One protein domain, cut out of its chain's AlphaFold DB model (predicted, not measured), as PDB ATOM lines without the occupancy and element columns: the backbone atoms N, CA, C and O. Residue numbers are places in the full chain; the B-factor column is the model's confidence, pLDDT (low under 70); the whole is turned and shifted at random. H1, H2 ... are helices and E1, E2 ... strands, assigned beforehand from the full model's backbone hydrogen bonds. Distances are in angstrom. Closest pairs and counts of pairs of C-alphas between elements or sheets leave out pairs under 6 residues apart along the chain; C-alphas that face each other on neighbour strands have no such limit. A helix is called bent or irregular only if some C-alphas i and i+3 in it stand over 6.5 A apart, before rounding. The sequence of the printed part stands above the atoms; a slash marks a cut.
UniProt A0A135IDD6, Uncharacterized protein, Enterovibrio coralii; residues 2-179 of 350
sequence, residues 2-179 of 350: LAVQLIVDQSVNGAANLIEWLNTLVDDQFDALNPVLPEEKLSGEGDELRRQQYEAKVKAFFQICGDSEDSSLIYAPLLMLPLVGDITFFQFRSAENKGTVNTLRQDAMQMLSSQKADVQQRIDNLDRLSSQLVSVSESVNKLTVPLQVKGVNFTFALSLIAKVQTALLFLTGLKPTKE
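Overview. This is residues 2 to 179 of the 350 residues of an uncharacterized protein of Enterovibrio coralii (UniProt A0A135IDD6). A rod of helices is built along one long helix arm, H6b, with H2 beside it and with H3 and H7, which meet end to end, running lengthwise on it. At one end of the rod H6a turns across H7, with H5 and the short strand E1 next to it; H1 and H4 are short helices along the side. The printed part has 178 residues with seven named helices and one named strand, in the order H1, H2, H3, H4, E1, H5, H6, H7, and is mostly helix. It is only just loose, close to compact, with a radius of gyration of the C-alphas of 19.1 A and spans of 64 by 30 by 26 A.

Arrangement. H1, residues 2 to 8, and H2, residues 13 to 29, form a helical hairpin, touching at Gln 5 and Ala 15, whose C-alphas, the closest, are 5.2 A apart. H3, residues 47 to 65, is apart from H2; it is irregular, with C-alphas 60 and 63 7.0 A apart. H4, residues 75 to 80, touches H1, the same way at a shallow tilt of 10 degrees; the closest C-alphas, of Ile 7 and Pro 77, are 5.5 A apart. E1, residues 82 to 84, pairs with no named strand, but pairs antiparallel with residues 87 to 88. H5, residues 89 to 98, touches H4, about perpendicular at 89 degrees; the closest C-alphas, of Leu 79 and Phe 90, are 4.7 A apart. H6, residues 101 to 147, was assigned as one helix by its hydrogen bonds but is bent: C-alphas 114 and 117 are 8.2 A apart, and its arms are H6a, residues 101 to 114, and H6b, residues 117 to 147. H6b touches H2, the same way at a shallow tilt of 21 degrees; the closest C-alphas, of Ala 16 and Leu 129, are 4.5 A apart. With residues 140 to 147 alone H6b touches H3; the closest C-alphas, of Arg 51 and Leu 147, are 5.9 A apart. H7, residues 155 to 172, forms a helical hairpin with H6b, the closest C-alphas being those of Ser 130 and Leu 158, 6.0 A apart. H7 touches H3 only at their ends, and with residues 170 to 172 alone it touches H6a, about perpendicular at 74 degrees; the closest C-alphas to H6a are those of Arg 105 and Leu 171, 4.9 A apart. Every O i to N i+4 pair is within hydrogen-bond range in H1, H2, H4, H5 and H7, against 11 of 15 in H3, 8 of 10 in H6a and 24 of 27 in H6b.

Along the chain. H1 begins at C-alpha 2, (153.993, 144.241, 158.002). H2 is 23.4 A long and H3 25.6 A, with a kink of 27 degrees near residue 59. H6a is 21.0 A long; H6b, 45.9 A, begins at C-alpha 117, (143.993, 133.381, 176.190). H7, 25.5 A, ends at C-alpha 172, (136.344, 142.200, 176.979).

Size, cuts and confidence. The two C-alphas farthest apart, of Glu 45 and Gln 110, are 64.7 A apart. The printed part has no cut, and the link from H2 to H3, 17 residues, is long. Residue 179 has a pLDDT under 70.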
ATOM      1  N   LEU A   2     154.840 143.887 156.838       93.19
ATOM      2  CA  LEU A   2     153.993 144.241 158.002       93.19
ATOM      3  C   LEU A   2     152.481 143.982 157.817       93.19
ATOM      4  O   LEU A   2     151.896 143.214 158.573       93.19
ATOM      5  N   ALA A   3     151.865 144.549 156.772       93.25
ATOM      6  CA  ALA A   3     150.440 144.355 156.476       93.25
ATOM      7  C   ALA A   3     150.037 142.883 156.260       93.25
ATOM      8  O   ALA A   3     148.935 142.495 156.622       93.25
ATOM      9  N   VAL A   4     150.930 142.051 155.709       95.12
ATOM     10  CA  VAL A   4     150.677 140.614 155.503       95.12
ATOM     11  C   VAL A   4     150.685 139.874 156.840       95.12
ATOM     12  O   VAL A   4     149.829 139.026 157.060       95.12
ATOM     13  N   GLN A   5     151.591 140.229 157.758       95.75
ATOM     14  CA  GLN A   5     151.612 139.649 159.105       95.75
ATOM     15  C   GLN A   5     150.324 139.974 159.875       95.75
ATOM     16  O   GLN A   5     149.749 139.081 160.478       95.75
ATOM     17  N   LEU A   6     149.810 141.204 159.765       95.19
ATOM     18  CA  LEU A   6     148.529 141.603 160.372       95.19
ATOM     19  C   LEU A   6     147.288 140.916 159.762       95.19
ATOM     20  O   LEU A   6     146.238 140.911 160.395       95.19
ATOM     21  N   ILE A   7     147.391 140.356 158.549       94.12
ATOM     22  CA  ILE A   7     146.309 139.595 157.892       94.12
ATOM     23  C   ILE A   7     146.404 138.097 158.216       94.12
ATOM     24  O   ILE A   7     145.384 137.447 158.426       94.12
ATOM     25  N   VAL A   8     147.618 137.538 158.223       94.56
ATOM     26  CA  VAL A   8     147.857 136.090 158.365       94.56
ATOM     27  C   VAL A   8     147.945 135.661 159.832       94.56
ATOM     28  O   VAL A   8     147.398 134.621 160.191       94.56
ATOM     29  N   ASP A   9     148.600 136.448 160.687       95.31
ATOM     30  CA  ASP A   9     148.719 136.169 162.118       95.31
ATOM     31  C   ASP A   9     147.718 137.004 162.924       95.31
ATOM     32  O   ASP A   9     147.982 138.133 163.345       95.31
ATOM     33  N   GLN A  10     146.568 136.392 163.210       93.00
ATOM     34  CA  GLN A  10     145.531 136.980 164.057       93.00
ATOM     35  C   GLN A  10     145.989 137.263 165.500       93.00
ATOM     36  O   GLN A  10     145.265 137.944 166.226       93.00
ATOM     37  N   SER A  11     147.134 136.740 165.956       95.31
ATOM     38  CA  SER A  11     147.691 137.047 167.282       95.31
ATOM     39  C   SER A  11     148.542 138.322 167.303       95.31
ATOM     40  O   SER A  11     148.936 138.753 168.384       95.31
ATOM     41  N   VAL A  12     148.819 138.930 166.138       97.44
ATOM     42  CA  VAL A  12     149.655 140.138 165.944       97.44
ATOM     43  C   VAL A  12     151.150 139.933 166.285       97.44
ATOM     44  O   VAL A  12     151.978 140.807 166.018       97.44
ATOM     45  N   ASN A  13     151.549 138.755 166.775       97.31
ATOM     46  CA  ASN A  13     152.925 138.411 167.153       97.31
ATOM     47  C   ASN A  13     153.924 138.616 165.997       97.31
ATOM     48  O   ASN A  13     154.948 139.274 166.164       97.31
ATOM     49  N   GLY A  14     153.612 138.119 164.799       96.94
ATOM     50  CA  GLY A  14     154.437 138.259 163.598       96.94
ATOM     51  C   GLY A  14     154.624 139.710 163.143       96.94
ATOM     52  O   GLY A  14     155.661 140.046 162.575       96.94
ATOM     53  N   ALA A  15     153.664 140.594 163.435       97.19
ATOM     54  CA  ALA A  15     153.798 142.028 163.190       97.19
ATOM     55  C   ALA A  15     154.676 142.702 164.258       97.19
ATOM     56  O   ALA A  15     155.563 143.481 163.909       97.19
ATOM     57  N   ALA A  16     154.486 142.360 165.538       96.94
ATOM     58  CA  ALA A  16     155.300 142.865 166.645       96.94
ATOM     59  C   ALA A  16     156.782 142.464 166.505       96.94
ATOM     60  O   ALA A  16     157.655 143.329 166.546       96.94
ATOM     61  N   ASN A  17     157.064 141.183 166.236       97.19
ATOM     62  CA  ASN A  17     158.419 140.669 165.989       97.19
ATOM     63  C   ASN A  17     159.085 141.344 164.776       97.19
ATOM     64  O   ASN A  17     160.295 141.554 164.772       97.19
ATOM     65  N   LEU A  18     158.311 141.693 163.741       96.94
ATOM     66  CA  LEU A  18     158.839 142.354 162.546       96.94
ATOM     67  C   LEU A  18     159.261 143.803 162.818       96.94
ATOM     68  O   LEU A  18     160.285 144.230 162.290       96.94
ATOM     69  N   ILE A  19     158.498 144.555 163.620       96.62
ATOM     70  CA  ILE A  19     158.888 145.922 164.003       96.62
ATOM     71  C   ILE A  19     160.032 145.900 165.021       96.62
ATOM     72  O   ILE A  19     160.930 146.722 164.918       96.62
ATOM     73  N   GLU A  20     160.068 144.927 165.932       96.25
ATOM     74  CA  GLU A  20     161.203 144.718 166.841       96.25
ATOM     75  C   GLU A  20     162.506 144.409 166.081       96.25
ATOM     76  O   GLU A  20     163.530 145.034 166.339       96.25
ATOM     77  N   TRP A  21     162.466 143.535 165.068       96.19
ATOM     78  CA  TRP A  21     163.627 143.281 164.203       96.19
ATOM     79  C   TRP A  21     164.025 144.504 163.362       96.19
ATOM     80  O   TRP A  21     165.212 144.773 163.183       96.19
ATOM     81  N   LEU A  22     163.048 145.279 162.877       94.69
ATOM     82  CA  LEU A  22     163.304 146.556 162.202       94.69
ATOM     83  C   LEU A  22     163.968 147.575 163.142       94.69
ATOM     84  O   LEU A  22     164.830 148.321 162.692       94.69
ATOM     85  N   ASN A  23     163.608 147.579 164.427       94.19
ATOM     86  CA  ASN A  23     164.218 148.415 165.459       94.19
ATOM     87  C   ASN A  23     165.706 148.070 165.628       94.19
ATOM     88  O   ASN A  23     166.556 148.937 165.456       94.19
ATOM     89  N   THR A  24     166.035 146.782 165.796       95.12
ATOM     90  CA  THR A  24     167.433 146.310 165.838       95.12
ATOM     91  C   THR A  24     168.213 146.665 164.566       95.12
ATOM     92  O   THR A  24     169.347 147.119 164.650       95.12
ATOM     93  N   LEU A  25     167.614 146.527 163.375       94.06
ATOM     94  CA  LEU A  25     168.264 146.928 162.116       94.06
ATOM     95  C   LEU A  25     168.500 148.442 162.000       94.06
ATOM     96  O   LEU A  25     169.464 148.856 161.352       94.06
ATOM     97  N   VAL A  26     167.627 149.267 162.585       94.19
ATOM     98  CA  VAL A  26     167.804 150.723 162.654       94.19
ATOM     99  C   VAL A  26     168.907 151.084 163.650       94.19
ATOM    100  O   VAL A  26     169.743 151.915 163.317       94.19
ATOM    101  N   ASP A  27     168.958 150.453 164.823       92.38
ATOM    102  CA  ASP A  27     169.999 150.726 165.823       92.38
ATOM    103  C   ASP A  27     171.396 150.258 165.365       92.38
ATOM    104  O   ASP A  27     172.359 151.019 165.470       92.38
ATOM    105  N   ASP A  28     171.512 149.039 164.823       93.31
ATOM    106  CA  ASP A  28     172.806 148.424 164.489       93.31
ATOM    107  C   ASP A  28     173.323 148.777 163.081       93.31
ATOM    108  O   ASP A  28     174.535 148.767 162.849       93.31
ATOM    109  N   GLN A  29     172.434 149.001 162.099       93.75
ATOM    110  CA  GLN A  29     172.796 148.991 160.667       93.75
ATOM    111  C   GLN A  29     172.097 150.061 159.805       93.75
ATOM    112  O   GLN A  29     171.975 149.877 158.589       93.75
ATOM    113  N   PHE A  30     171.682 151.200 160.378       92.44
ATOM    114  CA  PHE A  30     170.928 152.234 159.646       92.44
ATOM    115  C   PHE A  30     171.548 152.637 158.301       92.44
ATOM    116  O   PHE A  30     170.827 152.720 157.308       92.44
ATOM    117  N   ASP A  31     172.867 152.841 158.228       90.69
ATOM    118  CA  ASP A  31     173.568 153.228 156.993       90.69
ATOM    119  C   ASP A  31     173.425 152.189 155.869       90.69
ATOM    120  O   ASP A  31     173.120 152.553 154.728       90.69
ATOM    121  N   ALA A  32     173.552 150.901 156.196       91.69
ATOM    122  CA  ALA A  32     173.422 149.790 155.250       91.69
ATOM    123  C   ALA A  32     171.959 149.417 154.938       91.69
ATOM    124  O   ALA A  32     171.686 148.772 153.923       91.69
ATOM    125  N   LEU A  33     171.006 149.819 155.787       92.38
ATOM    126  CA  LEU A  33     169.586 149.521 155.614       92.38
ATOM    127  C   LEU A  33     169.037 150.143 154.319       92.38
ATOM    128  O   LEU A  33     169.177 151.343 154.073       92.38
ATOM    129  N   ASN A  34     168.385 149.332 153.486       91.31
ATOM    130  CA  ASN A  34     167.813 149.803 152.225       91.31
ATOM    131  C   ASN A  34     166.646 150.789 152.458       91.31
ATOM    132  O   ASN A  34     165.838 150.557 153.358       91.31
ATOM    133  N   PRO A  35     166.491 151.838 151.624       93.25
ATOM    134  CA  PRO A  35     167.234 152.109 150.389       93.25
ATOM    135  C   PRO A  35     168.648 152.682 150.595       93.25
ATOM    136  O   PRO A  35     168.905 153.479 151.498       93.25
ATOM    137  N   VAL A  36     169.550 152.315 149.682       93.25
ATOM    138  CA  VAL A  36     170.850 152.970 149.486       93.25
ATOM    139  C   VAL A  36     170.860 153.640 148.113       93.25
ATOM    140  O   VAL A  36     170.577 152.993 147.104       93.25
ATOM    141  N   LEU A  37     171.117 154.949 148.073       90.44
ATOM    142  CA  LEU A  37     171.235 155.703 146.827       90.44
ATOM    143  C   LEU A  37     172.591 155.424 146.146       90.44
ATOM    144  O   LEU A  37     173.615 155.433 146.826       90.44
ATOM    145  N   PRO A  38     172.628 155.216 144.814       89.75
ATOM    146  CA  PRO A  38     173.875 155.227 144.052       89.75
ATOM    147  C   PRO A  38     174.567 156.590 144.130       89.75
ATOM    148  O   PRO A  38     173.890 157.620 144.139       89.75
ATOM    149  N   GLU A  39     175.900 156.594 144.082       84.50
ATOM    150  CA  GLU A  39     176.735 157.806 144.120       84.50
ATOM    151  C   GLU A  39     176.329 158.832 143.045       84.50
ATOM    152  O   GLU A  39     176.245 160.020 143.332       84.50
ATOM    153  N   GLU A  40     175.940 158.369 141.850       86.56
ATOM    154  CA  GLU A  40     175.421 159.188 140.735       86.56
ATOM    155  C   GLU A  40     174.192 160.055 141.078       86.56
ATOM    156  O   GLU A  40     173.871 160.990 140.345       86.56
ATOM    157  N   LYS A  41     173.455 159.716 142.145       83.56
ATOM    158  CA  LYS A  41     172.243 160.428 142.590       83.56
ATOM    159  C   LYS A  41     172.472 161.311 143.814       83.56
ATOM    160  O   LYS A  41     171.534 161.983 144.238       83.56
ATOM    161  N   LEU A  42     173.671 161.281 144.384       86.31
ATOM    162  CA  LEU A  42     174.060 162.092 145.527       86.31
ATOM    163  C   LEU A  42     174.864 163.302 145.035       86.31
ATOM    164  O   LEU A  42     175.559 163.239 144.024       86.31
ATOM    165  N   SER A  43     174.754 164.428 145.735       83.19
ATOM    166  CA  SER A  43     175.416 165.676 145.343       83.19
ATOM    167  C   SER A  43     175.902 166.464 146.557       83.19
ATOM    168  O   SER A  43     175.263 166.439 147.605       83.19
ATOM    169  N   GLY A  44     177.028 167.167 146.420       85.81
ATOM    170  CA  GLY A  44     177.722 167.816 147.536       85.81
ATOM    171  C   GLY A  44     178.812 166.931 148.146       85.81
ATOM    172  O   GLY A  44     179.295 166.001 147.506       85.81
ATOM    173  N   GLU A  45     179.214 167.231 149.379       83.88
ATOM    174  CA  GLU A  45     180.273 166.517 150.104       83.88
ATOM    175  C   GLU A  45     179.860 166.260 151.563       83.88
ATOM    176  O   GLU A  45     179.032 166.978 152.129       83.88
ATOM    177  N   GLY A  46     180.450 165.235 152.185       87.44
ATOM    178  CA  GLY A  46     180.299 164.957 153.618       87.44
ATOM    179  C   GLY A  46     178.846 164.773 154.067       87.44
ATOM    180  O   GLY A  46     178.154 163.854 153.627       87.44
ATOM    181  N   ASP A  47     178.390 165.638 154.973       88.12
ATOM    182  CA  ASP A  47     177.061 165.544 155.585       88.12
ATOM    183  C   ASP A  47     175.906 165.855 154.621       88.12
ATOM    184  O   ASP A  47     174.798 165.371 154.839       88.12
ATOM    185  N   GLU A  48     176.147 166.564 153.513       88.88
ATOM    186  CA  GLU A  48     175.122 166.803 152.486       88.88
ATOM    187  C   GLU A  48     174.731 165.494 151.770       88.88
ATOM    188  O   GLU A  48     173.549 165.219 151.550       88.88
ATOM    189  N   LEU A  49     175.715 164.620 151.521       90.88
ATOM    190  CA  LEU A  49     175.495 163.272 150.983       90.88
ATOM    191  C   LEU A  49     174.702 162.411 151.982       90.88
ATOM    192  O   LEU A  49     173.749 161.728 151.600       90.88
ATOM    193  N   ARG A  50     175.055 162.481 153.277       90.62
ATOM    194  CA  ARG A  50     174.323 161.786 154.353       90.62
ATOM    195  C   ARG A  50     172.884 162.275 154.463       90.62
ATOM    196  O   ARG A  50     171.988 161.449 154.600       90.62
ATOM    197  N   ARG A  51     172.651 163.588 154.360       93.44
ATOM    198  CA  ARG A  51     171.320 164.208 154.412       93.44
ATOM    199  C   ARG A  51     170.403 163.639 153.329       93.44
ATOM    200  O   ARG A  51     169.355 163.088 153.652       93.44
ATOM    201  N   GLN A  52     170.844 163.669 152.070       93.06
ATOM    202  CA  GLN A  52     170.098 163.130 150.922       93.06
ATOM    203  C   GLN A  52     169.835 161.617 151.063       93.06
ATOM    204  O   GLN A  52     168.728 161.135 150.806       93.06
ATOM    205  N   GLN A  53     170.829 160.862 151.538       93.81
ATOM    206  CA  GLN A  53     170.707 159.427 151.800       93.81
ATOM    207  C   GLN A  53     169.740 159.113 152.962       93.81
ATOM    208  O   GLN A  53     168.973 158.150 152.890       93.81
ATOM    209  N   TYR A  54     169.712 159.928 154.018       94.81
ATOM    210  CA  TYR A  54     168.797 159.763 155.151       94.81
ATOM    211  C   TYR A  54     167.367 160.189 154.800       94.81
ATOM    212  O   TYR A  54     166.427 159.499 155.192       94.81
ATOM    213  N   GLU A  55     167.173 161.243 154.004       94.75
ATOM    214  CA  GLU A  55     165.859 161.606 153.452       94.75
ATOM    215  C   GLU A  55     165.248 160.452 152.641       94.75
ATOM    216  O   GLU A  55     164.064 160.142 152.793       94.75
ATOM    217  N   ALA A  56     166.056 159.754 151.834       94.00
ATOM    218  CA  ALA A  56     165.615 158.571 151.098       94.00
ATOM    219  C   ALA A  56     165.214 157.403 152.023       94.00
ATOM    220  O   ALA A  56     164.190 156.760 151.773       94.00
ATOM    221  N   LYS A  57     165.959 157.157 153.113       94.75
ATOM    222  CA  LYS A  57     165.602 156.158 154.142       94.75
ATOM    223  C   LYS A  57     164.302 156.521 154.861       94.75
ATOM    224  O   LYS A  57     163.383 155.707 154.897       94.75
ATOM    225  N   VAL A  58     164.183 157.748 155.373       94.56
ATOM    226  CA  VAL A  58     162.968 158.269 156.033       94.56
ATOM    227  C   VAL A  58     161.748 158.114 155.126       94.56
ATOM    228  O   VAL A  58     160.701 157.634 155.560       94.56
ATOM    229  N   LYS A  59     161.885 158.452 153.840       94.19
ATOM    230  CA  LYS A  59     160.804 158.350 152.854       94.19
ATOM    231  C   LYS A  59     160.309 156.914 152.635       94.19
ATOM    232  O   LYS A  59     159.152 156.741 152.255       94.19
ATOM    233  N   ALA A  60     161.111 155.885 152.922       92.81
ATOM    234  CA  ALA A  60     160.662 154.492 152.861       92.81
ATOM    235  C   ALA A  60     159.634 154.141 153.959       92.81
ATOM    236  O   ALA A  60     158.744 153.325 153.723       92.81
ATOM    237  N   PHE A  61     159.686 154.800 155.126       94.31
ATOM    238  CA  PHE A  61     158.706 154.606 156.205       94.31
ATOM    239  C   PHE A  61     157.329 155.210 155.893       94.31
ATOM    240  O   PHE A  61     156.347 154.823 156.526       94.31
ATOM    241  N   PHE A  62     157.228 156.113 154.907       92.81
ATOM    242  CA  PHE A  62     156.018 156.888 154.602       92.81
ATOM    243  C   PHE A  62     154.746 156.038 154.447       92.81
ATOM    244  O   PHE A  62     153.686 156.452 154.907       92.81
ATOM    245  N   GLN A  63     154.845 154.828 153.882       91.38
ATOM    246  CA  GLN A  63     153.698 153.915 153.761       91.38
ATOM    247  C   GLN A  63     153.113 153.509 155.125       91.38
ATOM    248  O   GLN A  63     151.905 153.339 155.247       91.38
ATOM    249  N   ILE A  64     153.946 153.350 156.158       93.06
ATOM    250  CA  ILE A  64     153.494 153.037 157.522       93.06
ATOM    251  C   ILE A  64     152.948 154.305 158.192       93.06
ATOM    252  O   ILE A  64     151.915 154.241 158.857       93.06
ATOM    253  N   CYS A  65     153.607 155.450 157.986       92.38
ATOM    254  CA  CYS A  65     153.196 156.736 158.547       92.38
ATOM    255  C   CYS A  65     151.798 157.158 158.069       92.38
ATOM    256  O   CYS A  65     150.916 157.364 158.900       92.38
ATOM    257  N   GLY A  66     151.603 157.247 156.749       90.88
ATOM    258  CA  GLY A  66     150.431 157.853 156.114       90.88
ATOM    259  C   GLY A  66     150.364 159.385 156.250       90.88
ATOM    260  O   GLY A  66     151.035 159.983 157.092       90.88
ATOM    261  N   ASP A  67     149.507 160.008 155.438       89.81
ATOM    262  CA  ASP A  67     149.037 161.396 155.619       89.81
ATOM    263  C   ASP A  67     147.739 161.457 156.460       89.81
ATOM    264  O   ASP A  67     147.331 162.514 156.938       89.81
ATOM    265  N   SER A  68     147.084 160.306 156.632       94.44
ATOM    266  CA  SER A  68     145.878 160.075 157.432       94.44
ATOM    267  C   SER A  68     145.801 158.615 157.901       94.44
ATOM    268  O   SER A  68     146.508 157.748 157.380       94.44
ATOM    269  N   GLU A  69     144.888 158.309 158.830       93.44
ATOM    270  CA  GLU A  69     144.618 156.928 159.264       93.44
ATOM    271  C   GLU A  69     144.257 156.003 158.099       93.44
ATOM    272  O   GLU A  69     144.884 154.958 157.950       93.44
ATOM    273  N   ASP A  70     143.322 156.406 157.232       92.56
ATOM    274  CA  ASP A  70     142.864 155.582 156.105       92.56
ATOM    275  C   ASP A  70     143.975 155.313 155.063       92.56
ATOM    276  O   ASP A  70     143.885 154.361 154.290       92.56
ATOM    277  N   SER A  71     145.033 156.139 155.048       93.06
ATOM    278  CA  SER A  71     146.188 156.008 154.144       93.06
ATOM    279  C   SER A  71     147.332 155.136 154.683       93.06
ATOM    280  O   SER A  71     148.229 154.772 153.921       93.06
ATOM    281  N   SER A  72     147.334 154.804 155.979       94.81
ATOM    282  CA  SER A  72     148.402 154.002 156.586       94.81
ATOM    283  C   SER A  72     148.332 152.542 156.124       94.81
ATOM    284  O   SER A  72     147.270 151.918 156.130       94.81
ATOM    285  N   LEU A  73     149.485 151.949 155.803       95.00
ATOM    286  CA  LEU A  73     149.636 150.561 155.344       95.00
ATOM    287  C   LEU A  73     149.002 149.514 156.284       95.00
ATOM    288  O   LEU A  73     148.688 148.408 155.840       95.00
ATOM    289  N   ILE A  74     148.806 149.833 157.569       95.88
ATOM    290  CA  ILE A  74     148.175 148.922 158.540       95.88
ATOM    291  C   ILE A  74     146.652 149.089 158.663       95.88
ATOM    292  O   ILE A  74     146.019 148.265 159.317       95.88
ATOM    293  N   TYR A  75     146.045 150.089 158.016       96.31
ATOM    294  CA  TYR A  75     144.623 150.419 158.153       96.31
ATOM    295  C   TYR A  75     143.678 149.270 157.778       96.31
ATOM    296  O   TYR A  75     142.938 148.761 158.622       96.31
ATOM    297  N   ALA A  76     143.718 148.831 156.516       95.81
ATOM    298  CA  ALA A  76     142.863 147.751 156.032       95.81
ATOM    299  C   ALA A  76     143.137 146.402 156.740       95.81
ATOM    300  O   ALA A  76     142.165 145.741 157.111       95.81
ATOM    301  N   PRO A  77     144.399 146.001 157.018       96.62
ATOM    302  CA  PRO A  77     144.689 144.872 157.901       96.62
ATOM    303  C   PRO A  77     144.026 144.975 159.282       96.62
ATOM    304  O   PRO A  77     143.350 144.037 159.695       96.62
ATOM    305  N   LEU A  78     144.151 146.112 159.979       96.88
ATOM    306  CA  LEU A  78     143.561 146.283 161.311       96.88
ATOM    307  C   LEU A  78     142.026 146.287 161.283       96.88
ATOM    308  O   LEU A  78     141.423 145.758 162.208       96.88
ATOM    309  N   LEU A  79     141.381 146.803 160.228       96.44
ATOM    310  CA  LEU A  79     139.926 146.680 160.044       96.44
ATOM    311  C   LEU A  79     139.454 145.219 159.940       96.44
ATOM    312  O   LEU A  79     138.362 144.895 160.415       96.44
ATOM    313  N   MET A  80     140.259 144.349 159.329       95.69
ATOM    314  CA  MET A  80     139.964 142.919 159.184       95.69
ATOM    315  C   MET A  80     140.354 142.087 160.414       95.69
ATOM    316  O   MET A  80     139.906 140.947 160.523       95.69
ATOM    317  N   LEU A  81     141.143 142.634 161.345       96.56
ATOM    318  CA  LEU A  81     141.584 141.922 162.542       96.56
ATOM    319  C   LEU A  81     140.370 141.516 163.411       96.56
ATOM    320  O   LEU A  81     139.582 142.394 163.792       96.56
ATOM    321  N   PRO A  82     140.204 140.224 163.757       95.88
ATOM    322  CA  PRO A  82     139.226 139.799 164.752       95.88
ATOM    323  C   PRO A  82     139.611 140.330 166.135       95.88
ATOM    324  O   PRO A  82     140.774 140.297 166.534       95.88
ATOM    325  N   LEU A  83     138.622 140.803 166.887       95.62
ATOM    326  CA  LEU A  83     138.780 141.256 168.264       95.62
ATOM    327  C   LEU A  83     138.496 140.096 169.222       95.62
ATOM    328  O   LEU A  83     139.378 139.703 169.986       95.62
ATOM    329  N   VAL A  84     137.301 139.508 169.115       95.12
ATOM    330  CA  VAL A  84     136.825 138.345 169.881       95.12
ATOM    331  C   VAL A  84     135.968 137.486 168.953       95.12
ATOM    332  O   VAL A  84     135.042 138.015 168.339       95.12
ATOM    333  N   GLY A  85     136.266 136.190 168.820       90.06
ATOM    334  CA  GLY A  85     135.628 135.345 167.810       90.06
ATOM    335  C   GLY A  85     135.711 135.962 166.411       90.06
ATOM    336  O   GLY A  85     136.746 136.502 166.020       90.06
ATOM    337  N   ASP A  86     134.594 135.935 165.690       90.19
ATOM    338  CA  ASP A  86     134.475 136.471 164.331       90.19
ATOM    339  C   ASP A  86     134.193 137.990 164.283       90.19
ATOM    340  O   ASP A  86     134.044 138.562 163.200       90.19
ATOM    341  N   ILE A  87     134.118 138.672 165.436       95.00
ATOM    342  CA  ILE A  87     133.836 140.114 165.523       95.00
ATOM    343  C   ILE A  87     135.098 140.902 165.162       95.00
ATOM    344  O   ILE A  87     136.014 141.026 165.976       95.00
ATOM    345  N   THR A  88     135.155 141.467 163.956       97.25
ATOM    346  CA  THR A  88     136.300 142.273 163.491       97.25
ATOM    347  C   THR A  88     136.226 143.739 163.921       97.25
ATOM    348  O   THR A  88     135.156 144.272 164.227       97.25
ATOM    349  N   PHE A  89     137.361 144.442 163.891       97.38
ATOM    350  CA  PHE A  89     137.411 145.881 164.184       97.38
ATOM    351  C   PHE A  89     136.506 146.718 163.260       97.38
ATOM    352  O   PHE A  89     135.893 147.692 163.700       97.38
ATOM    353  N   PHE A  90     136.339 146.311 161.996       97.00
ATOM    354  CA  PHE A  90     135.350 146.907 161.093       97.00
ATOM    355  C   PHE A  90     133.910 146.760 161.611       97.00
ATOM    356  O   PHE A  90     133.145 147.724 161.570       97.00
ATOM    357  N   GLN A  91     133.536 145.585 162.132       96.69
ATOM    358  CA  GLN A  91     132.208 145.371 162.720       96.69
ATOM    359  C   GLN A  91     132.007 146.247 163.958       96.69
ATOM    360  O   GLN A  91     130.949 146.862 164.093       96.69
ATOM    361  N   PHE A  92     133.037 146.391 164.801       97.06
ATOM    362  CA  PHE A  92     133.021 147.308 165.943       97.06
ATOM    363  C   PHE A  92     132.765 148.761 165.513       97.06
ATOM    364  O   PHE A  92     131.781 149.351 165.953       97.06
ATOM    365  N   ARG A  93     133.561 149.314 164.583       95.75
ATOM    366  CA  ARG A  93     133.350 150.683 164.058       95.75
ATOM    367  C   ARG A  93     131.988 150.845 163.368       95.75
ATOM    368  O   ARG A  93     131.375 151.907 163.437       95.75
ATOM    369  N   SER A  94     131.479 149.796 162.715       95.56
ATOM    370  CA  SER A  94     130.136 149.810 162.119       95.56
ATOM    371  C   SER A  94     129.034 149.857 163.184       95.56
ATOM    372  O   SER A  94     128.052 150.571 162.997       95.56
ATOM    373  N   ALA A  95     129.191 149.129 164.292       94.50
ATOM    374  CA  ALA A  95     128.262 149.144 165.419       94.50
ATOM    375  C   ALA A  95     128.320 150.464 166.205       94.50
ATOM    376  O   ALA A  95     127.282 150.941 166.657       94.50
ATOM    377  N   GLU A  96     129.500 151.078 166.323       93.25
ATOM    378  CA  GLU A  96     129.712 152.404 166.923       93.25
ATOM    379  C   GLU A  96     128.905 153.475 166.180       93.25
ATOM    380  O   GLU A  96     128.021 154.099 166.766       93.25
ATOM    381  N   ASN A  97     129.078 153.565 164.858       91.88
ATOM    382  CA  ASN A  97     128.319 154.474 163.993       91.88
ATOM    383  C   ASN A  97     126.795 154.208 163.973       91.88
ATOM    384  O   ASN A  97     126.033 155.072 163.547       91.88
ATOM    385  N   LYS A  98     126.346 153.019 164.399       94.12
ATOM    386  CA  LYS A  98     124.925 152.618 164.474       94.12
ATOM    387  C   LYS A  98     124.341 152.683 165.893       94.12
ATOM    388  O   LYS A  98     123.155 152.422 166.062       94.12
ATOM    389  N   GLY A  99     125.154 152.962 166.915       93.69
ATOM    390  CA  GLY A  99     124.753 152.888 168.327       93.69
ATOM    391  C   GLY A  99     124.524 151.467 168.876       93.69
ATOM    392  O   GLY A  99     124.094 151.317 170.018       93.69
ATOM    393  N   THR A 100     124.823 150.409 168.114       94.00
ATOM    394  CA  THR A 100     124.523 149.007 168.479       94.00
ATOM    395  C   THR A 100     125.650 148.301 169.243       94.00
ATOM    396  O   THR A 100     125.560 147.105 169.505       94.00
ATOM    397  N   VAL A 101     126.716 149.003 169.646       93.94
ATOM    398  CA  VAL A 101     127.909 148.393 170.286       93.94
ATOM    399  C   VAL A 101     127.598 147.602 171.562       93.94
ATOM    400  O   VAL A 101     128.347 146.701 171.930       93.94
ATOM    401  N   ASN A 102     126.496 147.918 172.248       93.56
ATOM    402  CA  ASN A 102     126.088 147.199 173.454       93.56
ATOM    403  C   ASN A 102     125.647 145.753 173.171       93.56
ATOM    404  O   ASN A 102     125.953 144.889 173.989       93.56
ATOM    405  N   THR A 103     125.004 145.469 172.028       93.06
ATOM    406  CA  THR A 103     124.681 144.081 171.643       93.06
ATOM    407  C   THR A 103     125.955 143.346 171.236       93.06
ATOM    408  O   THR A 103     126.231 142.274 171.757       93.06
ATOM    409  N   LEU A 104     126.814 143.999 170.444       93.50
ATOM    410  CA  LEU A 104     128.105 143.447 170.023       93.50
ATOM    411  C   LEU A 104     129.012 143.081 171.217       93.50
ATOM    412  O   LEU A 104     129.741 142.093 171.157       93.50
ATOM    413  N   ARG A 105     128.949 143.838 172.325       94.44
ATOM    414  CA  ARG A 105     129.623 143.474 173.584       94.44
ATOM    415  C   ARG A 105     129.042 142.200 174.201       94.44
ATOM    416  O   ARG A 105     129.808 141.370 174.675       94.44
ATOM    417  N   GLN A 106     127.719 142.046 174.219       93.12
ATOM    418  CA  GLN A 106     127.067 140.855 174.770       93.12
ATOM    419  C   GLN A 106     127.455 139.595 173.977       93.12
ATOM    420  O   GLN A 106     127.835 138.592 174.583       93.12
ATOM    421  N   ASP A 107     127.466 139.688 172.646       91.88
ATOM    422  CA  ASP A 107     127.906 138.613 171.749       91.88
ATOM    423  C   ASP A 107     129.394 138.271 171.983       91.88
ATOM    424  O   ASP A 107     129.759 137.108 172.188       91.88
ATOM    425  N   ALA A 108     130.257 139.293 172.060       93.75
ATOM    426  CA  ALA A 108     131.680 139.128 172.360       93.75
ATOM    427  C   ALA A 108     131.923 138.472 173.728       93.75
ATOM    428  O   ALA A 108     132.771 137.588 173.840       93.75
ATOM    429  N   MET A 109     131.174 138.849 174.769       92.25
ATOM    430  CA  MET A 109     131.294 138.260 176.110       92.25
ATOM    431  C   MET A 109     130.941 136.768 176.134       92.25
ATOM    432  O   MET A 109     131.568 136.013 176.879       92.25
ATOM    433  N   GLN A 110     129.999 136.319 175.300       90.75
ATOM    434  CA  GLN A 110     129.689 134.896 175.155       90.75
ATOM    435  C   GLN A 110     130.861 134.133 174.507       90.75
ATOM    436  O   GLN A 110     131.287 133.097 175.027       90.75
ATOM    437  N   MET A 111     131.435 134.671 173.424       90.88
ATOM    438  CA  MET A 111     132.582 134.076 172.714       90.88
ATOM    439  C   MET A 111     133.887 134.102 173.531       90.88
ATOM    440  O   MET A 111     134.682 133.165 173.463       90.88
ATOM    441  N   LEU A 112     134.106 135.139 174.347       92.62
ATOM    442  CA  LEU A 112     135.328 135.332 175.141       92.62
ATOM    443  C   LEU A 112     135.611 134.173 176.110       92.62
ATOM    444  O   LEU A 112     136.770 133.913 176.437       92.62
ATOM    445  N   SER A 113     134.567 133.464 176.548       86.50
ATOM    446  CA  SER A 113     134.657 132.340 177.487       86.50
ATOM    447  C   SER A 113     135.614 131.223 177.041       86.50
ATOM    448  O   SER A 113     136.274 130.627 177.891       86.50
ATOM    449  N   SER A 114     135.738 130.970 175.733       90.81
ATOM    450  CA  SER A 114     136.620 129.938 175.167       90.81
ATOM    451  C   SER A 114     137.943 130.477 174.608       90.81
ATOM    452  O   SER A 114     138.905 129.722 174.530       90.81
ATOM    453  N   GLN A 115     138.013 131.768 174.257       93.25
ATOM    454  CA  GLN A 115     139.152 132.383 173.546       93.25
ATOM    455  C   GLN A 115     139.960 133.388 174.387       93.25
ATOM    456  O   GLN A 115     140.821 134.096 173.862       93.25
ATOM    457  N   LYS A 116     139.704 133.487 175.700       93.44
ATOM    458  CA  LYS A 116     140.322 134.494 176.586       93.44
ATOM    459  C   LYS A 116     141.854 134.570 176.477       93.44
ATOM    460  O   LYS A 116     142.401 135.667 176.541       93.44
ATOM    461  N   ALA A 117     142.535 133.433 176.316       94.38
ATOM    462  CA  ALA A 117     143.993 133.381 176.190       94.38
ATOM    463  C   ALA A 117     144.488 134.040 174.889       94.38
ATOM    464  O   ALA A 117     145.345 134.921 174.939       94.38
ATOM    465  N   ASP A 118     143.895 133.682 173.746       94.69
ATOM    466  CA  ASP A 118     144.261 134.217 172.427       94.69
ATOM    467  C   ASP A 118     143.989 135.728 172.341       94.69
ATOM    468  O   ASP A 118     144.776 136.494 171.784       94.69
ATOM    469  N   VAL A 119     142.883 136.168 172.949       96.25
ATOM    470  CA  VAL A 119     142.498 137.581 173.051       96.25
ATOM    471  C   VAL A 119     143.468 138.360 173.950       96.25
ATOM    472  O   VAL A 119     143.878 139.458 173.577       96.25
ATOM    473  N   GLN A 120     143.902 137.800 175.085       96.25
ATOM    474  CA  GLN A 120     144.926 138.424 175.936       96.25
ATOM    475  C   GLN A 120     146.277 138.522 175.206       96.25
ATOM    476  O   GLN A 120     146.890 139.588 175.200       96.25
ATOM    477  N   GLN A 121     146.703 137.458 174.517       96.25
ATOM    478  CA  GLN A 121     147.921 137.461 173.701       96.25
ATOM    479  C   GLN A 121     147.860 138.521 172.587       96.25
ATOM    480  O   GLN A 121     148.844 139.219 172.347       96.25
ATOM    481  N   ARG A 122     146.703 138.693 171.933       96.94
ATOM    482  CA  ARG A 122     146.468 139.758 170.941       96.94
ATOM    483  C   ARG A 122     146.609 141.157 171.551       96.94
ATOM    484  O   ARG A 122     147.235 142.014 170.935       96.94
ATOM    485  N   ILE A 123     146.065 141.390 172.749       97.44
ATOM    486  CA  ILE A 123     146.190 142.669 173.473       97.44
ATOM    487  C   ILE A 123     147.659 142.962 173.815       97.44
ATOM    488  O   ILE A 123     148.147 144.056 173.526       97.44
ATOM    489  N   ASP A 124     148.380 141.978 174.358       97.50
ATOM    490  CA  ASP A 124     149.793 142.114 174.740       97.50
ATOM    491  C   ASP A 124     150.712 142.315 173.516       97.50
ATOM    492  O   ASP A 124     151.666 143.095 173.566       97.50
ATOM    493  N   ASN A 125     150.405 141.682 172.378       97.81
ATOM    494  CA  ASN A 125     151.139 141.894 171.127       97.81
ATOM    495  C   ASN A 125     150.831 143.245 170.467       97.81
ATOM    496  O   ASN A 125     151.725 143.819 169.847       97.81
ATOM    497  N   LEU A 126     149.616 143.786 170.611       97.81
ATOM    498  CA  LEU A 126     149.292 145.151 170.174       97.81
ATOM    499  C   LEU A 126     150.026 146.206 171.022       97.81
ATOM    500  O   LEU A 126     150.539 147.170 170.459       97.81
ATOM    501  N   ASP A 127     150.149 145.990 172.337       97.69
ATOM    502  CA  ASP A 127     150.959 146.819 173.250       97.69
ATOM    503  C   ASP A 127     152.456 146.779 172.904       97.69
ATOM    504  O   ASP A 127     153.133 147.809 172.846       97.69
ATOM    505  N   ARG A 128     152.985 145.589 172.599       97.50
ATOM    506  CA  ARG A 128     154.362 145.435 172.110       97.50
ATOM    507  C   ARG A 128     154.556 146.094 170.741       97.50
ATOM    508  O   ARG A 128     155.575 146.743 170.539       97.50
ATOM    509  N   LEU A 129     153.590 145.983 169.825       97.44
ATOM    510  CA  LEU A 129     153.658 146.596 168.494       97.44
ATOM    511  C   LEU A 129     153.667 148.131 168.554       97.44
ATOM    512  O   LEU A 129     154.482 148.749 167.869       97.44
ATOM    513  N   SER A 130     152.812 148.756 169.372       97.00
ATOM    514  CA  SER A 130     152.834 150.215 169.555       97.00
ATOM    515  C   SER A 130     154.129 150.680 170.228       97.00
ATOM    516  O   SER A 130     154.758 151.616 169.737       97.00
ATOM    517  N   SER A 131     154.585 149.977 171.272       97.00
ATOM    518  CA  SER A 131     155.863 150.253 171.950       97.00
ATOM    519  C   SER A 131     157.058 150.207 170.986       97.00
ATOM    520  O   SER A 131     157.880 151.122 170.970       97.00
ATOM    521  N   GLN A 132     157.145 149.169 170.145       96.62
ATOM    522  CA  GLN A 132     158.239 149.020 169.181       96.62
ATOM    523  C   GLN A 132     158.160 150.061 168.050       96.62
ATOM    524  O   GLN A 132     159.195 150.558 167.619       96.62
ATOM    525  N   LEU A 133     156.962 150.471 167.605       96.62
ATOM    526  CA  LEU A 133     156.823 151.583 166.652       96.62
ATOM    527  C   LEU A 133     157.336 152.909 167.235       96.62
ATOM    528  O   LEU A 133     158.026 153.646 166.529       96.62
ATOM    529  N   VAL A 134     157.051 153.210 168.509       97.00
ATOM    530  CA  VAL A 134     157.609 154.399 169.179       97.00
ATOM    531  C   VAL A 134     159.138 154.329 169.191       97.00
ATOM    532  O   VAL A 134     159.773 155.251 168.677       97.00
ATOM    533  N   SER A 135     159.721 153.213 169.642       96.44
ATOM    534  CA  SER A 135     161.181 153.036 169.677       96.44
ATOM    535  C   SER A 135     161.836 153.191 168.299       96.44
ATOM    536  O   SER A 135     162.824 153.911 168.188       96.44
ATOM    537  N   VAL A 136     161.258 152.620 167.231       96.50
ATOM    538  CA  VAL A 136     161.765 152.811 165.856       96.50
ATOM    539  C   VAL A 136     161.773 154.293 165.476       96.50
ATOM    540  O   VAL A 136     162.725 154.762 164.854       96.50
ATOM    541  N   SER A 137     160.737 155.055 165.846       96.06
ATOM    542  CA  SER A 137     160.717 156.495 165.564       96.06
ATOM    543  C   SER A 137     161.769 157.260 166.369       96.06
ATOM    544  O   SER A 137     162.416 158.143 165.814       96.06
ATOM    545  N   GLU A 138     162.014 156.899 167.630       96.12
ATOM    546  CA  GLU A 138     163.061 157.512 168.456       96.12
ATOM    547  C   GLU A 138     164.465 157.223 167.902       96.12
ATOM    548  O   GLU A 138     165.247 158.160 167.710       96.12
ATOM    549  N   SER A 139     164.761 155.967 167.552       95.25
ATOM    550  CA  SER A 139     166.054 155.562 166.988       95.25
ATOM    551  C   SER A 139     166.330 156.183 165.615       95.25
ATOM    552  O   SER A 139     167.430 156.690 165.396       95.25
ATOM    553  N   VAL A 140     165.340 156.255 164.710       96.00
ATOM    554  CA  VAL A 140     165.507 157.000 163.445       96.00
ATOM    555  C   VAL A 140     165.711 158.494 163.718       96.00
ATOM    556  O   VAL A 140     166.635 159.098 163.173       96.00
ATOM    557  N   ASN A 141     164.904 159.107 164.587       95.81
ATOM    558  CA  ASN A 141     164.947 160.558 164.804       95.81
ATOM    559  C   ASN A 141     166.247 161.022 165.478       95.81
ATOM    560  O   ASN A 141     166.772 162.084 165.141       95.81
ATOM    561  N   LYS A 142     166.822 160.194 166.356       95.25
ATOM    562  CA  LYS A 142     168.166 160.365 166.932       95.25
ATOM    563  C   LYS A 142     169.261 160.487 165.863       95.25
ATOM    564  O   LYS A 142     170.240 161.197 166.084       95.25
ATOM    565  N   LEU A 143     169.092 159.831 164.711       93.69
ATOM    566  CA  LEU A 143     170.025 159.875 163.581       93.69
ATOM    567  C   LEU A 143     169.704 161.005 162.586       93.69
ATOM    568  O   LEU A 143     170.624 161.591 162.018       93.69
ATOM    569  N   THR A 144     168.428 161.347 162.373       94.44
ATOM    570  CA  THR A 144     168.023 162.350 161.366       94.44
ATOM    571  C   THR A 144     168.102 163.794 161.862       94.44
ATOM    572  O   THR A 144     168.491 164.678 161.098       94.44
ATOM    573  N   VAL A 145     167.769 164.052 163.134       94.00
ATOM    574  CA  VAL A 145     167.727 165.410 163.711       94.00
ATOM    575  C   VAL A 145     169.082 166.141 163.649       94.00
ATOM    576  O   VAL A 145     169.076 167.308 163.252       94.00
ATOM    577  N   PRO A 146     170.245 165.514 163.943       94.50
ATOM    578  CA  PRO A 146     171.549 166.177 163.818       94.50
ATOM    579  C   PRO A 146     171.880 166.655 162.394       94.50
ATOM    580  O   PRO A 146     172.564 167.662 162.234       94.50
ATOM    581  N   LEU A 147     171.364 165.969 161.368       93.75
ATOM    582  CA  LEU A 147     171.537 166.310 159.948       93.75
ATOM    583  C   LEU A 147     170.408 167.209 159.403       93.75
ATOM    584  O   LEU A 147     170.296 167.398 158.193       93.75
ATOM    585  N   GLN A 148     169.550 167.739 160.285       93.75
ATOM    586  CA  GLN A 148     168.365 168.546 159.954       93.75
ATOM    587  C   GLN A 148     167.343 167.839 159.037       93.75
ATOM    588  O   GLN A 148     166.456 168.481 158.473       93.75
ATOM    589  N   VAL A 149     167.415 166.509 158.923       94.44
ATOM    590  CA  VAL A 149     166.457 165.700 158.160       94.44
ATOM    591  C   VAL A 149     165.162 165.558 158.959       94.44
ATOM    592  O   VAL A 149     165.179 165.183 160.137       94.44
ATOM    593  N   LYS A 150     164.017 165.817 158.310       91.88
ATOM    594  CA  LYS A 150     162.688 165.612 158.909       91.88
ATOM    595  C   LYS A 150     162.556 164.161 159.383       91.88
ATOM    596  O   LYS A 150     162.661 163.241 158.582       91.88
ATOM    597  N   GLY A 151     162.292 163.981 160.673       91.50
ATOM    598  CA  GLY A 151     162.140 162.666 161.290       91.50
ATOM    599  C   GLY A 151     160.886 161.888 160.871       91.50
ATOM    600  O   GLY A 151     159.940 162.429 160.286       91.50
ATOM    601  N   VAL A 152     160.870 160.606 161.231       94.75
ATOM    602  CA  VAL A 152     159.724 159.697 161.114       94.75
ATOM    603  C   VAL A 152     158.806 159.873 162.328       94.75
ATOM    604  O   VAL A 152     159.263 160.035 163.457       94.75
ATOM    605  N   ASN A 153     157.493 159.794 162.118       93.44
ATOM    606  CA  ASN A 153     156.534 159.547 163.191       93.44
ATOM    607  C   ASN A 153     155.447 158.587 162.695       93.44
ATOM    608  O   ASN A 153     155.134 158.563 161.506       93.44
ATOM    609  N   PHE A 154     154.854 157.829 163.613       96.31
ATOM    610  CA  PHE A 154     153.826 156.831 163.305       96.31
ATOM    611  C   PHE A 154     152.453 157.214 163.873       96.31
ATOM    612  O   PHE A 154     151.670 156.340 164.229       96.31
ATOM    613  N   THR A 155     152.150 158.515 163.981       95.88
ATOM    614  CA  THR A 155     150.979 159.039 164.716       95.88
ATOM    615  C   THR A 155     149.663 158.365 164.314       95.88
ATOM    616  O   THR A 155     148.901 157.932 165.178       95.88
ATOM    617  N   PHE A 156     149.411 158.200 163.012       97.12
ATOM    618  CA  PHE A 156     148.192 157.556 162.514       97.12
ATOM    619  C   PHE A 156     148.163 156.041 162.764       97.12
ATOM    620  O   PHE A 156     147.133 155.506 163.168       97.12
ATOM    621  N   ALA A 157     149.295 155.351 162.602       96.25
ATOM    622  CA  ALA A 157     149.419 153.927 162.912       96.25
ATOM    623  C   ALA A 157     149.229 153.642 164.417       96.25
ATOM    624  O   ALA A 157     148.510 152.715 164.788       96.25
ATOM    625  N   LEU A 158     149.805 154.478 165.286       97.69
ATOM    626  CA  LEU A 158     149.635 154.406 166.739       97.69
ATOM    627  C   LEU A 158     148.189 154.719 167.155       97.69
ATOM    628  O   LEU A 158     147.629 153.986 167.966       97.69
ATOM    629  N   SER A 159     147.552 155.730 166.549       97.31
ATOM    630  CA  SER A 159     146.121 156.029 166.740       97.31
ATOM    631  C   SER A 159     145.235 154.829 166.382       97.31
ATOM    632  O   SER A 159     144.345 154.455 167.148       97.31
ATOM    633  N   LEU A 160     145.504 154.164 165.254       97.38
ATOM    634  CA  LEU A 160     144.765 152.969 164.837       97.38
ATOM    635  C   LEU A 160     144.937 151.802 165.817       97.38
ATOM    636  O   LEU A 160     143.941 151.202 166.217       97.38
ATOM    637  N   ILE A 161     146.168 151.512 166.249       97.81
ATOM    638  CA  ILE A 161     146.440 150.464 167.247       97.81
ATOM    639  C   ILE A 161     145.732 150.787 168.571       97.81
ATOM    640  O   ILE A 161     145.047 149.921 169.116       97.81
ATOM    641  N   ALA A 162     145.788 152.037 169.038       97.69
ATOM    642  CA  ALA A 162     145.106 152.479 170.253       97.69
ATOM    643  C   ALA A 162     143.573 152.343 170.159       97.69
ATOM    644  O   ALA A 162     142.926 151.956 171.135       97.69
ATOM    645  N   LYS A 163     142.969 152.582 168.986       97.62
ATOM    646  CA  LYS A 163     141.530 152.346 168.760       97.62
ATOM    647  C   LYS A 163     141.178 150.856 168.776       97.62
ATOM    648  O   LYS A 163     140.161 150.492 169.362       97.62
ATOM    649  N   VAL A 164     142.028 149.986 168.222       97.94
ATOM    650  CA  VAL A 164     141.860 148.520 168.311       97.94
ATOM    651  C   VAL A 164     141.978 148.042 169.765       97.94
ATOM    652  O   VAL A 164     141.129 147.282 170.227       97.94
ATOM    653  N   GLN A 165     142.968 148.530 170.520       97.50
ATOM    654  CA  GLN A 165     143.118 148.243 171.954       97.50
ATOM    655  C   GLN A 165     141.915 148.748 172.770       97.50
ATOM    656  O   GLN A 165     141.422 148.037 173.644       97.50
ATOM    657  N   THR A 166     141.384 149.931 172.447       97.31
ATOM    658  CA  THR A 166     140.185 150.495 173.093       97.31
ATOM    659  C   THR A 166     138.937 149.656 172.801       97.31
ATOM    660  O   THR A 166     138.158 149.379 173.711       97.31
ATOM    661  N   ALA A 167     138.768 149.181 171.561       97.25
ATOM    662  CA  ALA A 167     137.684 148.273 171.190       97.25
ATOM    663  C   ALA A 167     137.793 146.918 171.914       97.25
ATOM    664  O   ALA A 167     136.795 146.411 172.428       97.25
ATOM    665  N   LEU A 168     139.004 146.357 172.032       96.50
ATOM    666  CA  LEU A 168     139.267 145.146 172.821       96.50
ATOM    667  C   LEU A 168     138.907 145.348 174.298       96.50
ATOM    668  O   LEU A 168     138.152 144.545 174.848       96.50
ATOM    669  N   LEU A 169     139.363 146.436 174.925       96.56
ATOM    670  CA  LEU A 169     139.029 146.782 176.312       96.56
ATOM    671  C   LEU A 169     137.509 146.939 176.512       96.56
ATOM    672  O   LEU A 169     136.956 146.396 177.465       96.56
ATOM    673  N   PHE A 170     136.814 147.616 175.591       95.81
ATOM    674  CA  PHE A 170     135.358 147.815 175.635       95.81
ATOM    675  C   PHE A 170     134.560 146.508 175.501       95.81
ATOM    676  O   PHE A 170     133.508 146.363 176.134       95.81
ATOM    677  N   LEU A 171     135.026 145.579 174.656       94.69
ATOM    678  CA  LEU A 171     134.369 144.292 174.411       94.69
ATOM    679  C   LEU A 171     134.650 143.254 175.508       94.69
ATOM    680  O   LEU A 171     133.801 142.404 175.765       94.69
ATOM    681  N   THR A 172     135.825 143.306 176.148       94.44
ATOM    682  CA  THR A 172     136.344 142.200 176.979       94.44
ATOM    683  C   THR A 172     136.611 142.555 178.442       94.44
ATOM    684  O   THR A 172     136.681 141.656 179.278       94.44
ATOM    685  N   GLY A 173     136.812 143.837 178.761       92.88
ATOM    686  CA  GLY A 173     137.331 144.287 180.057       92.88
ATOM    687  C   GLY A 173     138.810 143.953 180.314       92.88
ATOM    688  O   GLY A 173     139.298 144.200 181.415       92.88
ATOM    689  N   LEU A 174     139.530 143.386 179.338       92.56
ATOM    690  CA  LEU A 174     140.938 143.003 179.473       92.56
ATOM    691  C   LEU A 174     141.884 144.176 179.182       92.56
ATOM    692  O   LEU A 174     141.590 145.055 178.373       92.56
ATOM    693  N   LYS A 175     143.045 144.154 179.840       92.56
ATOM    694  CA  LYS A 175     144.134 145.137 179.738       92.56
ATOM    695  C   LYS A 175     145.458 144.423 179.449       92.56
ATOM    696  O   LYS A 175     145.542 143.232 179.758       92.56
ATOM    697  N   PRO A 176     146.490 145.111 178.926       91.50
ATOM    698  CA  PRO A 176     147.814 144.524 178.767       91.50
ATOM    699  C   PRO A 176     148.365 143.969 180.088       91.50
ATOM    700  O   PRO A 176     148.257 144.607 181.139       91.50
ATOM    701  N   THR A 177     149.003 142.801 180.041       86.00
ATOM    702  CA  THR A 177     149.512 142.083 181.223       86.00
ATOM    703  C   THR A 177     150.520 142.923 182.025       86.00
ATOM    704  O   THR A 177     150.537 142.871 183.256       86.00
ATOM    705  N   LYS A 178     151.306 143.781 181.353       76.81
ATOM    706  CA  LYS A 178     152.213 144.751 182.001       76.81
ATOM    707  C   LYS A 178     151.475 145.749 182.903       76.81
ATOM    708  O   LYS A 178     151.974 146.091 183.972       76.81
ATOM    709  N   GLU A 179     150.295 146.211 182.488       59.22
ATOM    710  CA  GLU A 179     149.499 147.180 183.248       59.22
ATOM    711  C   GLU A 179     148.852 146.516 184.475       59.22
ATOM    712  O   GLU A 179     148.826 147.091 185.563       59.22
TER     713      GLU A 179